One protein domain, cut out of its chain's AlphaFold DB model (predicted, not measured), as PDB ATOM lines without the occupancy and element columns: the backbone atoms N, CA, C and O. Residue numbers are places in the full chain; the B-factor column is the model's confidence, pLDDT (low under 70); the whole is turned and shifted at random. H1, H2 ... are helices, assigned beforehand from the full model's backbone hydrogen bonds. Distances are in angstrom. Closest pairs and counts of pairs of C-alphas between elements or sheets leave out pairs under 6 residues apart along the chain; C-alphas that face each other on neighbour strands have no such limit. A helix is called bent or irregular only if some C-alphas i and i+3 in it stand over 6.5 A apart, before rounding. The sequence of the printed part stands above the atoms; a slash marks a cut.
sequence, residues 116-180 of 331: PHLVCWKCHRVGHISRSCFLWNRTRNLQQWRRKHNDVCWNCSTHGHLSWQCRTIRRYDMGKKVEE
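What this domain is: This is residues 116 to 180 of the 331 residues of the protein "CCHC-type domain-containing protein" of Apolygus lucorum (UniProt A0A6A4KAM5). A long, thin rod in which two looped stretches alternate with two helices: residues 116 to 133 fold back on themselves at one end, H1 runs on from them as a bare shaft, residues 151 to 168 make a second loop, and H2 sticks out beyond it at the other end with residues 170 to 180. The two helices are well separated along the rod. The printed part has 65 residues with two named helices, H1 then H2, and no named strand; the class is all helix, with under half of the residues, 29, in named elements. The whole is extended, with a radius of gyration of the C-alphas of 20.9 A and spans of 67 by 21 by 11 A.

How they stand to each other: H1, residues 134 to 150, is the longest helix, and its residues 137 to 147 stand free. H2, residues 169 to 180, stands free over residues 170 to 180. H1 and H2 are apart, with no C-alpha of the one within 8 A of the other. In H1 every O i to N i+4 pair is within hydrogen-bond range; in H2 2 of 8 such pairs are, beside 2 of 9 O i to N i+3 pairs.

Where its parts are: H1 begins at C-alpha 134 at (170.336, 389.294, 215.868) and measures 24.3 A from first to last C-alpha, ending at C-alpha 150 at (178.694, 371.789, 230.585). H2 measures 17.8 A and ends at C-alpha 180 at (213.976, 371.171, 243.600). H2 is neither bent nor irregular, but only just: C-alphas 171 and 174 are 6.2 A apart.

The domain as a whole: The two C-alphas farthest apart, those of His 117 and Glu 180, are 67.5 A apart. The printed part has no cut. The link from H1 to H2, 18 residues, is long. The mean pLDDT of the printed part is 72.4, and residue 116, residues 137 to 151 and residues 169 to 180 are under 70.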
ATOM      1  N   PRO A 116     169.254 399.680 202.960       68.56
ATOM      2  CA  PRO A 116     167.960 398.997 202.820       68.56
ATOM      3  C   PRO A 116     167.980 397.838 201.814       68.56
ATOM      4  O   PRO A 116     167.076 397.006 201.815       68.56
ATOM      5  N   HIS A 117     169.029 397.738 200.994       78.12
ATOM      6  CA  HIS A 117     169.201 396.679 200.000       78.12
ATOM      7  C   HIS A 117     169.901 395.420 200.533       78.12
ATOM      8  O   HIS A 117     169.986 394.415 199.828       78.12
ATOM      9  N   LEU A 118     170.406 395.438 201.768       80.88
ATOM     10  CA  LEU A 118     171.107 394.292 202.343       80.88
ATOM     11  C   LEU A 118     170.128 393.326 203.016       80.88
ATOM     12  O   LEU A 118     169.619 393.580 204.108       80.88
ATOM     13  N   VAL A 119     169.877 392.200 202.340       87.81
ATOM     14  CA  VAL A 119     169.103 391.061 202.849       87.81
ATOM     15  C   VAL A 119     170.029 390.116 203.612       87.81
ATOM     16  O   VAL A 119     171.054 389.657 203.103       87.81
ATOM     17  N   CYS A 120     169.657 389.778 204.841       88.12
ATOM     18  CA  CYS A 120     170.344 388.764 205.623       88.12
ATOM     19  C   CYS A 120     170.071 387.370 205.050       88.12
ATOM     20  O   CYS A 120     168.935 386.913 205.052       88.12
ATOM     21  N   TRP A 121     171.111 386.634 204.663       86.75
ATOM     22  CA  TRP A 121     170.971 385.301 204.057       86.75
ATOM     23  C   TRP A 121     170.511 384.226 205.052       86.75
ATOM     24  O   TRP A 121     170.198 383.110 204.666       86.75
ATOM     25  N   LYS A 122     170.514 384.533 206.355       84.62
ATOM     26  CA  LYS A 122     170.123 383.578 207.401       84.62
ATOM     27  C   LYS A 122     168.667 383.700 207.817       84.62
ATOM     28  O   LYS A 122     168.030 382.693 208.086       84.62
ATOM     29  N   CYS A 123     168.163 384.926 207.940       89.00
ATOM     30  CA  CYS A 123     166.785 385.176 208.373       89.00
ATOM     31  C   CYS A 123     165.912 385.790 207.275       89.00
ATOM     32  O   CYS A 123     164.737 386.044 207.523       89.00
ATOM     33  N   HIS A 124     166.485 386.053 206.097       87.00
ATOM     34  CA  HIS A 124     165.835 386.644 204.926       87.00
ATOM     35  C   HIS A 124     165.164 388.005 205.181       87.00
ATOM     36  O   HIS A 124     164.289 388.420 204.429       87.00
ATOM     37  N   ARG A 125     165.578 388.734 206.229       82.44
ATOM     38  CA  ARG A 125     165.107 390.099 206.512       82.44
ATOM     39  C   ARG A 125     166.095 391.139 205.986       82.44
ATOM     40  O   ARG A 125     167.306 390.933 206.052       82.44
ATOM     41  N   VAL A 126     165.565 392.254 205.497       87.75
ATOM     42  CA  VAL A 126     166.333 393.414 205.017       87.75
ATOM     43  C   VAL A 126     166.905 394.249 206.170       87.75
ATOM     44  O   VAL A 126     166.429 394.174 207.305       87.75
ATOM     45  N   GLY A 127     167.939 395.041 205.879       84.12
ATOM     46  CA  GLY A 127     168.534 396.019 206.794       84.12
ATOM     47  C   GLY A 127     169.721 395.514 207.622       84.12
ATOM     48  O   GLY A 127     170.217 396.256 208.464       84.12
ATOM     49  N   HIS A 128     170.189 394.274 207.417       87.69
ATOM     50  CA  HIS A 128     171.409 393.757 208.054       87.69
ATOM     51  C   HIS A 128     172.034 392.580 207.284       87.69
ATOM     52  O   HIS A 128     171.360 391.852 206.563       87.69
ATOM     53  N   ILE A 129     173.332 392.339 207.490       88.31
ATOM     54  CA  ILE A 129     174.062 391.184 206.936       88.31
ATOM     55  C   ILE A 129     173.980 389.996 207.903       88.31
ATOM     56  O   ILE A 129     173.887 390.176 209.116       88.31
ATOM     57  N   SER A 130     174.124 388.769 207.397       85.44
ATOM     58  CA  SER A 130     174.187 387.513 208.167       85.44
ATOM     59  C   SER A 130     175.095 387.534 209.405       85.44
ATOM     60  O   SER A 130     174.820 386.823 210.372       85.44
ATOM     61  N   ARG A 131     176.169 388.335 209.399       80.75
ATOM     62  CA  ARG A 131     177.108 388.486 210.526       80.75
ATOM     63  C   ARG A 131     176.538 389.346 211.665       80.75
ATOM     64  O   ARG A 131     176.851 389.106 212.828       80.75
ATOM     65  N   SER A 132     175.644 390.271 211.329       78.50
ATOM     66  CA  SER A 132     174.936 391.169 212.250       78.50
ATOM     67  C   SER A 132     173.507 390.689 212.542       78.50
ATOM     68  O   SER A 132     172.703 391.426 213.105       78.50
ATOM     69  N   CYS A 133     173.165 389.453 212.160       83.88
ATOM     70  CA  CYS A 133     171.838 388.891 212.374       83.88
ATOM     71  C   CYS A 133     171.587 388.622 213.856       83.88
ATOM     72  O   CYS A 133     172.159 387.699 214.439       83.88
ATOM     73  N   PHE A 134     170.691 389.409 214.455       77.62
ATOM     74  CA  PHE A 134     170.336 389.294 215.868       77.62
ATOM     75  C   PHE A 134     169.792 387.903 216.220       77.62
ATOM     76  O   PHE A 134     170.204 387.315 217.216       77.62
ATOM     77  N   LEU A 135     168.940 387.330 215.362       74.88
ATOM     78  CA  LEU A 135     168.372 385.990 215.558       74.88
ATOM     79  C   LEU A 135     169.458 384.908 215.595       74.88
ATOM     80  O   LEU A 135     169.419 384.017 216.441       74.88
ATOM     81  N   TRP A 136     170.459 385.019 214.719       70.81
ATOM     82  CA  TRP A 136     171.573 384.075 214.658       70.81
ATOM     83  C   TRP A 136     172.569 384.265 215.806       70.81
ATOM     84  O   TRP A 136     173.078 383.300 216.372       70.81
ATOM     85  N   ASN A 137     172.848 385.512 216.183       68.38
ATOM     86  CA  ASN A 137     173.718 385.793 217.319       68.38
ATOM     87  C   ASN A 137     173.062 385.346 218.635       68.38
ATOM     88  O   ASN A 137     173.762 384.853 219.515       68.38
ATOM     89  N   ARG A 138     171.727 385.401 218.753       63.84
ATOM     90  CA  ARG A 138     170.990 384.882 219.916       63.84
ATOM     91  C   ARG A 138     171.109 383.361 220.048       63.84
ATOM     92  O   ARG A 138     171.436 382.880 221.130       63.84
ATOM     93  N   THR A 139     170.924 382.606 218.963       61.88
ATOM     94  CA  THR A 139     171.065 381.137 218.981       61.88
ATOM     95  C   THR A 139     172.506 380.689 219.202       61.88
ATOM     96  O   THR A 139     172.744 379.758 219.975       61.88
ATOM     97  N   ARG A 140     173.484 381.385 218.608       61.06
ATOM     98  CA  ARG A 140     174.908 381.100 218.830       61.06
ATOM     99  C   ARG A 140     175.329 381.404 220.265       61.06
ATOM    100  O   ARG A 140     176.017 380.583 220.863       61.06
ATOM    101  N   ASN A 141     174.868 382.519 220.834       57.62
ATOM    102  CA  ASN A 141     175.129 382.860 222.230       57.62
ATOM    103  C   ASN A 141     174.485 381.853 223.186       57.62
ATOM    104  O   ASN A 141     175.141 381.472 224.145       57.62
ATOM    105  N   LEU A 142     173.273 381.350 222.906       57.84
ATOM    106  CA  LEU A 142     172.641 380.296 223.712       57.84
ATOM    107  C   LEU A 142     173.407 378.967 223.645       57.84
ATOM    108  O   LEU A 142     173.634 378.331 224.673       57.84
ATOM    109  N   GLN A 143     173.832 378.545 222.450       56.88
ATOM    110  CA  GLN A 143     174.661 377.345 222.287       56.88
ATOM    111  C   GLN A 143     176.031 377.501 222.953       56.88
ATOM    112  O   GLN A 143     176.520 376.563 223.579       56.88
ATOM    113  N   GLN A 144     176.640 378.683 222.863       55.91
ATOM    114  CA  GLN A 144     177.912 378.981 223.515       55.91
ATOM    115  C   GLN A 144     177.759 379.034 225.043       55.91
ATOM    116  O   GLN A 144     178.635 378.546 225.751       55.91
ATOM    117  N   TRP A 145     176.621 379.522 225.553       52.09
ATOM    118  CA  TRP A 145     176.275 379.484 226.976       52.09
ATOM    119  C   TRP A 145     176.066 378.057 227.492       52.09
ATOM    120  O   TRP A 145     176.593 377.714 228.548       52.09
ATOM    121  N   ARG A 146     175.355 377.201 226.737       53.53
ATOM    122  CA  ARG A 146     175.184 375.781 227.098       53.53
ATOM    123  C   ARG A 146     176.506 375.016 227.096       53.53
ATOM    124  O   ARG A 146     176.727 374.225 228.003       53.53
ATOM    125  N   ARG A 147     177.399 375.275 226.132       53.97
ATOM    126  CA  ARG A 147     178.757 374.698 226.138       53.97
ATOM    127  C   ARG A 147     179.528 375.141 227.383       53.97
ATOM    128  O   ARG A 147     179.970 374.297 228.146       53.97
ATOM    129  N   LYS A 148     179.512 376.442 227.690       55.09
ATOM    130  CA  LYS A 148     180.202 377.022 228.855       55.09
ATOM    131  C   LYS A 148     179.720 376.490 230.216       55.09
ATOM    132  O   LYS A 148     180.477 376.532 231.180       55.09
ATOM    133  N   HIS A 149     178.476 376.016 230.313       53.78
ATOM    134  CA  HIS A 149     177.920 375.437 231.545       53.78
ATOM    135  C   HIS A 149     178.123 373.923 231.685       53.78
ATOM    136  O   HIS A 149     178.051 373.415 232.803       53.78
ATOM    137  N   ASN A 150     178.418 373.226 230.586       56.44
ATOM    138  CA  ASN A 150     178.694 371.789 230.585       56.44
ATOM    139  C   ASN A 150     180.195 371.466 230.569       56.44
ATOM    140  O   ASN A 150     180.561 370.295 230.646       56.44
ATOM    141  N   ASP A 151     181.056 372.480 230.514       66.00
ATOM    142  CA  ASP A 151     182.501 372.308 230.596       66.00
ATOM    143  C   ASP A 151     182.892 371.895 232.029       66.00
ATOM    144  O   ASP A 151     183.054 372.716 232.939       66.00
ATOM    145  N   VAL A 152     182.985 370.579 232.237       81.31
ATOM    146  CA  VAL A 152     183.664 369.970 233.383       81.31
ATOM    147  C   VAL A 152     185.157 370.214 233.197       81.31
ATOM    148  O   VAL A 152     185.732 369.839 232.174       81.31
ATOM    149  N   CYS A 153     185.807 370.844 234.173       85.38
ATOM    150  CA  CYS A 153     187.256 370.987 234.151       85.38
ATOM    151  C   CYS A 153     187.905 369.599 234.207       85.38
ATOM    152  O   CYS A 153     187.756 368.897 235.202       85.38
ATOM    153  N   TRP A 154     188.678 369.218 233.189       81.56
ATOM    154  CA  TRP A 154     189.296 367.884 233.118       81.56
ATOM    155  C   TRP A 154     190.316 367.636 234.236       81.56
ATOM    156  O   TRP A 154     190.636 366.498 234.547       81.56
ATOM    157  N   ASN A 155     190.811 368.707 234.860       85.12
ATOM    158  CA  ASN A 155     191.856 368.631 235.875       85.12
ATOM    159  C   ASN A 155     191.331 368.540 237.310       85.12
ATOM    160  O   ASN A 155     192.063 368.125 238.200       85.12
ATOM    161  N   CYS A 156     190.101 368.979 237.572       89.12
ATOM    162  CA  CYS A 156     189.533 368.945 238.925       89.12
ATOM    163  C   CYS A 156     188.087 368.446 238.973       89.12
ATOM    164  O   CYS A 156     187.487 368.433 240.044       89.12
ATOM    165  N   SER A 157     187.522 368.078 237.825       86.56
ATOM    166  CA  SER A 157     186.159 367.574 237.650       86.56
ATOM    167  C   SER A 157     185.059 368.488 238.196       86.56
ATOM    168  O   SER A 157     183.934 368.047 238.412       86.56
ATOM    169  N   THR A 158     185.354 369.776 238.409       85.81
ATOM    170  CA  THR A 158     184.357 370.764 238.842       85.81
ATOM    171  C   THR A 158     183.858 371.587 237.659       85.81
ATOM    172  O   THR A 158     184.604 371.898 236.729       85.81
ATOM    173  N   HIS A 159     182.571 371.926 237.686       86.69
ATOM    174  CA  HIS A 159     181.932 372.743 236.659       86.69
ATOM    175  C   HIS A 159     182.255 374.234 236.847       86.69
ATOM    176  O   HIS A 159     182.541 374.698 237.952       86.69
ATOM    177  N   GLY A 160     182.141 375.008 235.766       82.88
ATOM    178  CA  GLY A 160     182.197 376.475 235.812       82.88
ATOM    179  C   GLY A 160     183.558 377.092 235.481       82.88
ATOM    180  O   GLY A 160     183.696 378.312 235.561       82.88
ATOM    181  N   HIS A 161     184.550 376.289 235.086       87.25
ATOM    182  CA  HIS A 161     185.794 376.776 234.489       87.25
ATOM    183  C   HIS A 161     186.417 375.738 233.548       87.25
ATOM    184  O   HIS A 161     186.200 374.540 233.692       87.25
ATOM    185  N   LEU A 162     187.230 376.208 232.603       83.50
ATOM    186  CA  LEU A 162     187.969 375.357 231.667       83.50
ATOM    187  C   LEU A 162     189.302 374.906 232.275       83.50
ATOM    188  O   LEU A 162     189.852 375.583 233.145       83.50
ATOM    189  N   SER A 163     189.862 373.798 231.787       81.56
ATOM    190  CA  SER A 163     191.105 373.190 232.294       81.56
ATOM    191  C   SER A 163     192.281 374.168 232.423       81.56
ATOM    192  O   SER A 163     193.030 374.095 233.395       81.56
ATOM    193  N   TRP A 164     192.404 375.140 231.511       77.62
ATOM    194  CA  TRP A 164     193.442 376.184 231.543       77.62
ATOM    195  C   TRP A 164     193.159 377.337 232.528       77.62
ATOM    196  O   TRP A 164     194.057 378.098 232.883       77.62
ATOM    197  N   GLN A 165     191.914 377.479 232.990       81.56
ATOM    198  CA  GLN A 165     191.492 378.417 234.042       81.56
ATOM    199  C   GLN A 165     191.445 377.753 235.430       81.56
ATOM    200  O   GLN A 165     191.052 378.388 236.411       81.56
ATOM    201  N   CYS A 166     191.866 376.488 235.530       86.00
ATOM    202  CA  CYS A 166     191.882 375.721 236.767       86.00
ATOM    203  C   CYS A 166     192.898 376.297 237.765       86.00
ATOM    204  O   CYS A 166     194.114 376.196 237.587       86.00
ATOM    205  N   ARG A 167     192.398 376.908 238.849       79.62
ATOM    206  CA  ARG A 167     193.246 377.484 239.912       79.62
ATOM    207  C   ARG A 167     194.073 376.435 240.655       79.62
ATOM    208  O   ARG A 167     195.093 376.790 241.240       79.62
ATOM    209  N   THR A 168     193.652 375.173 240.635       73.81
ATOM    210  CA  THR A 168     194.314 374.067 241.334       73.81
ATOM    211  C   THR A 168     195.666 373.730 240.707       73.81
ATOM    212  O   THR A 168     196.631 373.538 241.438       73.81
ATOM    213  N   ILE A 169     195.797 373.781 239.375       64.94
ATOM    214  CA  ILE A 169     197.075 373.493 238.691       64.94
ATOM    215  C   ILE A 169     198.116 374.573 238.936       64.94
ATOM    216  O   ILE A 169     199.284 374.263 239.157       64.94
ATOM    217  N   ARG A 170     197.697 375.843 238.991       59.91
ATOM    218  CA  ARG A 170     198.632 376.950 239.245       59.91
ATOM    219  C   ARG A 170     199.360 376.838 240.588       59.91
ATOM    220  O   ARG A 170     200.358 377.524 240.769       59.91
ATOM    221  N   ARG A 171     198.881 376.009 241.524       57.38
ATOM    222  CA  ARG A 171     199.541 375.789 242.818       57.38
ATOM    223  C   ARG A 171     200.532 374.626 242.826       57.38
ATOM    224  O   ARG A 171     201.480 374.687 243.598       57.38
ATOM    225  N   TYR A 172     200.347 373.605 241.990       56.94
ATOM    226  CA  TYR A 172     201.200 372.410 242.030       56.94
ATOM    227  C   TYR A 172     202.429 372.507 241.121       56.94
ATOM    228  O   TYR A 172     203.478 371.985 241.488       56.94
ATOM    229  N   ASP A 173     202.344 373.226 240.000       55.22
ATOM    230  CA  ASP A 173     203.434 373.228 239.011       55.22
ATOM    231  C   ASP A 173     204.549 374.249 239.328       55.22
ATOM    232  O   ASP A 173     205.730 374.013 239.092       55.22
ATOM    233  N   MET A 174     204.210 375.369 239.977       54.94
ATOM    234  CA  MET A 174     205.205 376.377 240.383       54.94
ATOM    235  C   MET A 174     205.862 376.085 241.742       54.94
ATOM    236  O   MET A 174     206.935 376.607 242.028       54.94
ATOM    237  N   GLY A 175     205.233 375.265 242.591       55.47
ATOM    238  CA  GLY A 175     205.750 374.957 243.929       55.47
ATOM    239  C   GLY A 175     206.858 373.904 243.930       55.47
ATOM    240  O   GLY A 175     207.785 373.992 244.727       55.47
ATOM    241  N   LYS A 176     206.800 372.927 243.015       53.97
ATOM    242  CA  LYS A 176     207.775 371.827 242.980       53.97
ATOM    243  C   LYS A 176     209.101 372.229 242.331       53.97
ATOM    244  O   LYS A 176     210.156 371.871 242.837       53.97
ATOM    245  N   LYS A 177     209.058 373.067 241.288       52.56
ATOM    246  CA  LYS A 177     210.265 373.501 240.565       52.56
ATOM    247  C   LYS A 177     211.157 374.455 241.375       52.56
ATOM    248  O   LYS A 177     212.362 374.484 241.167       52.56
ATOM    249  N   VAL A 178     210.588 375.213 242.317       58.56
ATOM    250  CA  VAL A 178     211.349 376.121 243.202       58.56
ATOM    251  C   VAL A 178     212.007 375.374 244.369       58.56
ATOM    252  O   VAL A 178     213.075 375.775 244.823       58.56
ATOM    253  N   GLU A 179     211.400 374.285 244.839       57.19
ATOM    254  CA  GLU A 179     211.946 373.483 245.941       57.19
ATOM    255  C   GLU A 179     213.055 372.529 245.461       57.19
ATOM    256  O   GLU A 179     214.028 372.304 246.176       57.19
ATOM    257  N   GLU A 180     212.962 372.035 244.223       55.75
ATOM    258  CA  GLU A 180     213.976 371.171 243.600       55.75
ATOM    259  C   GLU A 180     215.246 371.955 243.206       55.75
ATOM    260  O   GLU A 180     216.356 371.471 243.407       55.75
TER     261      GLU A 180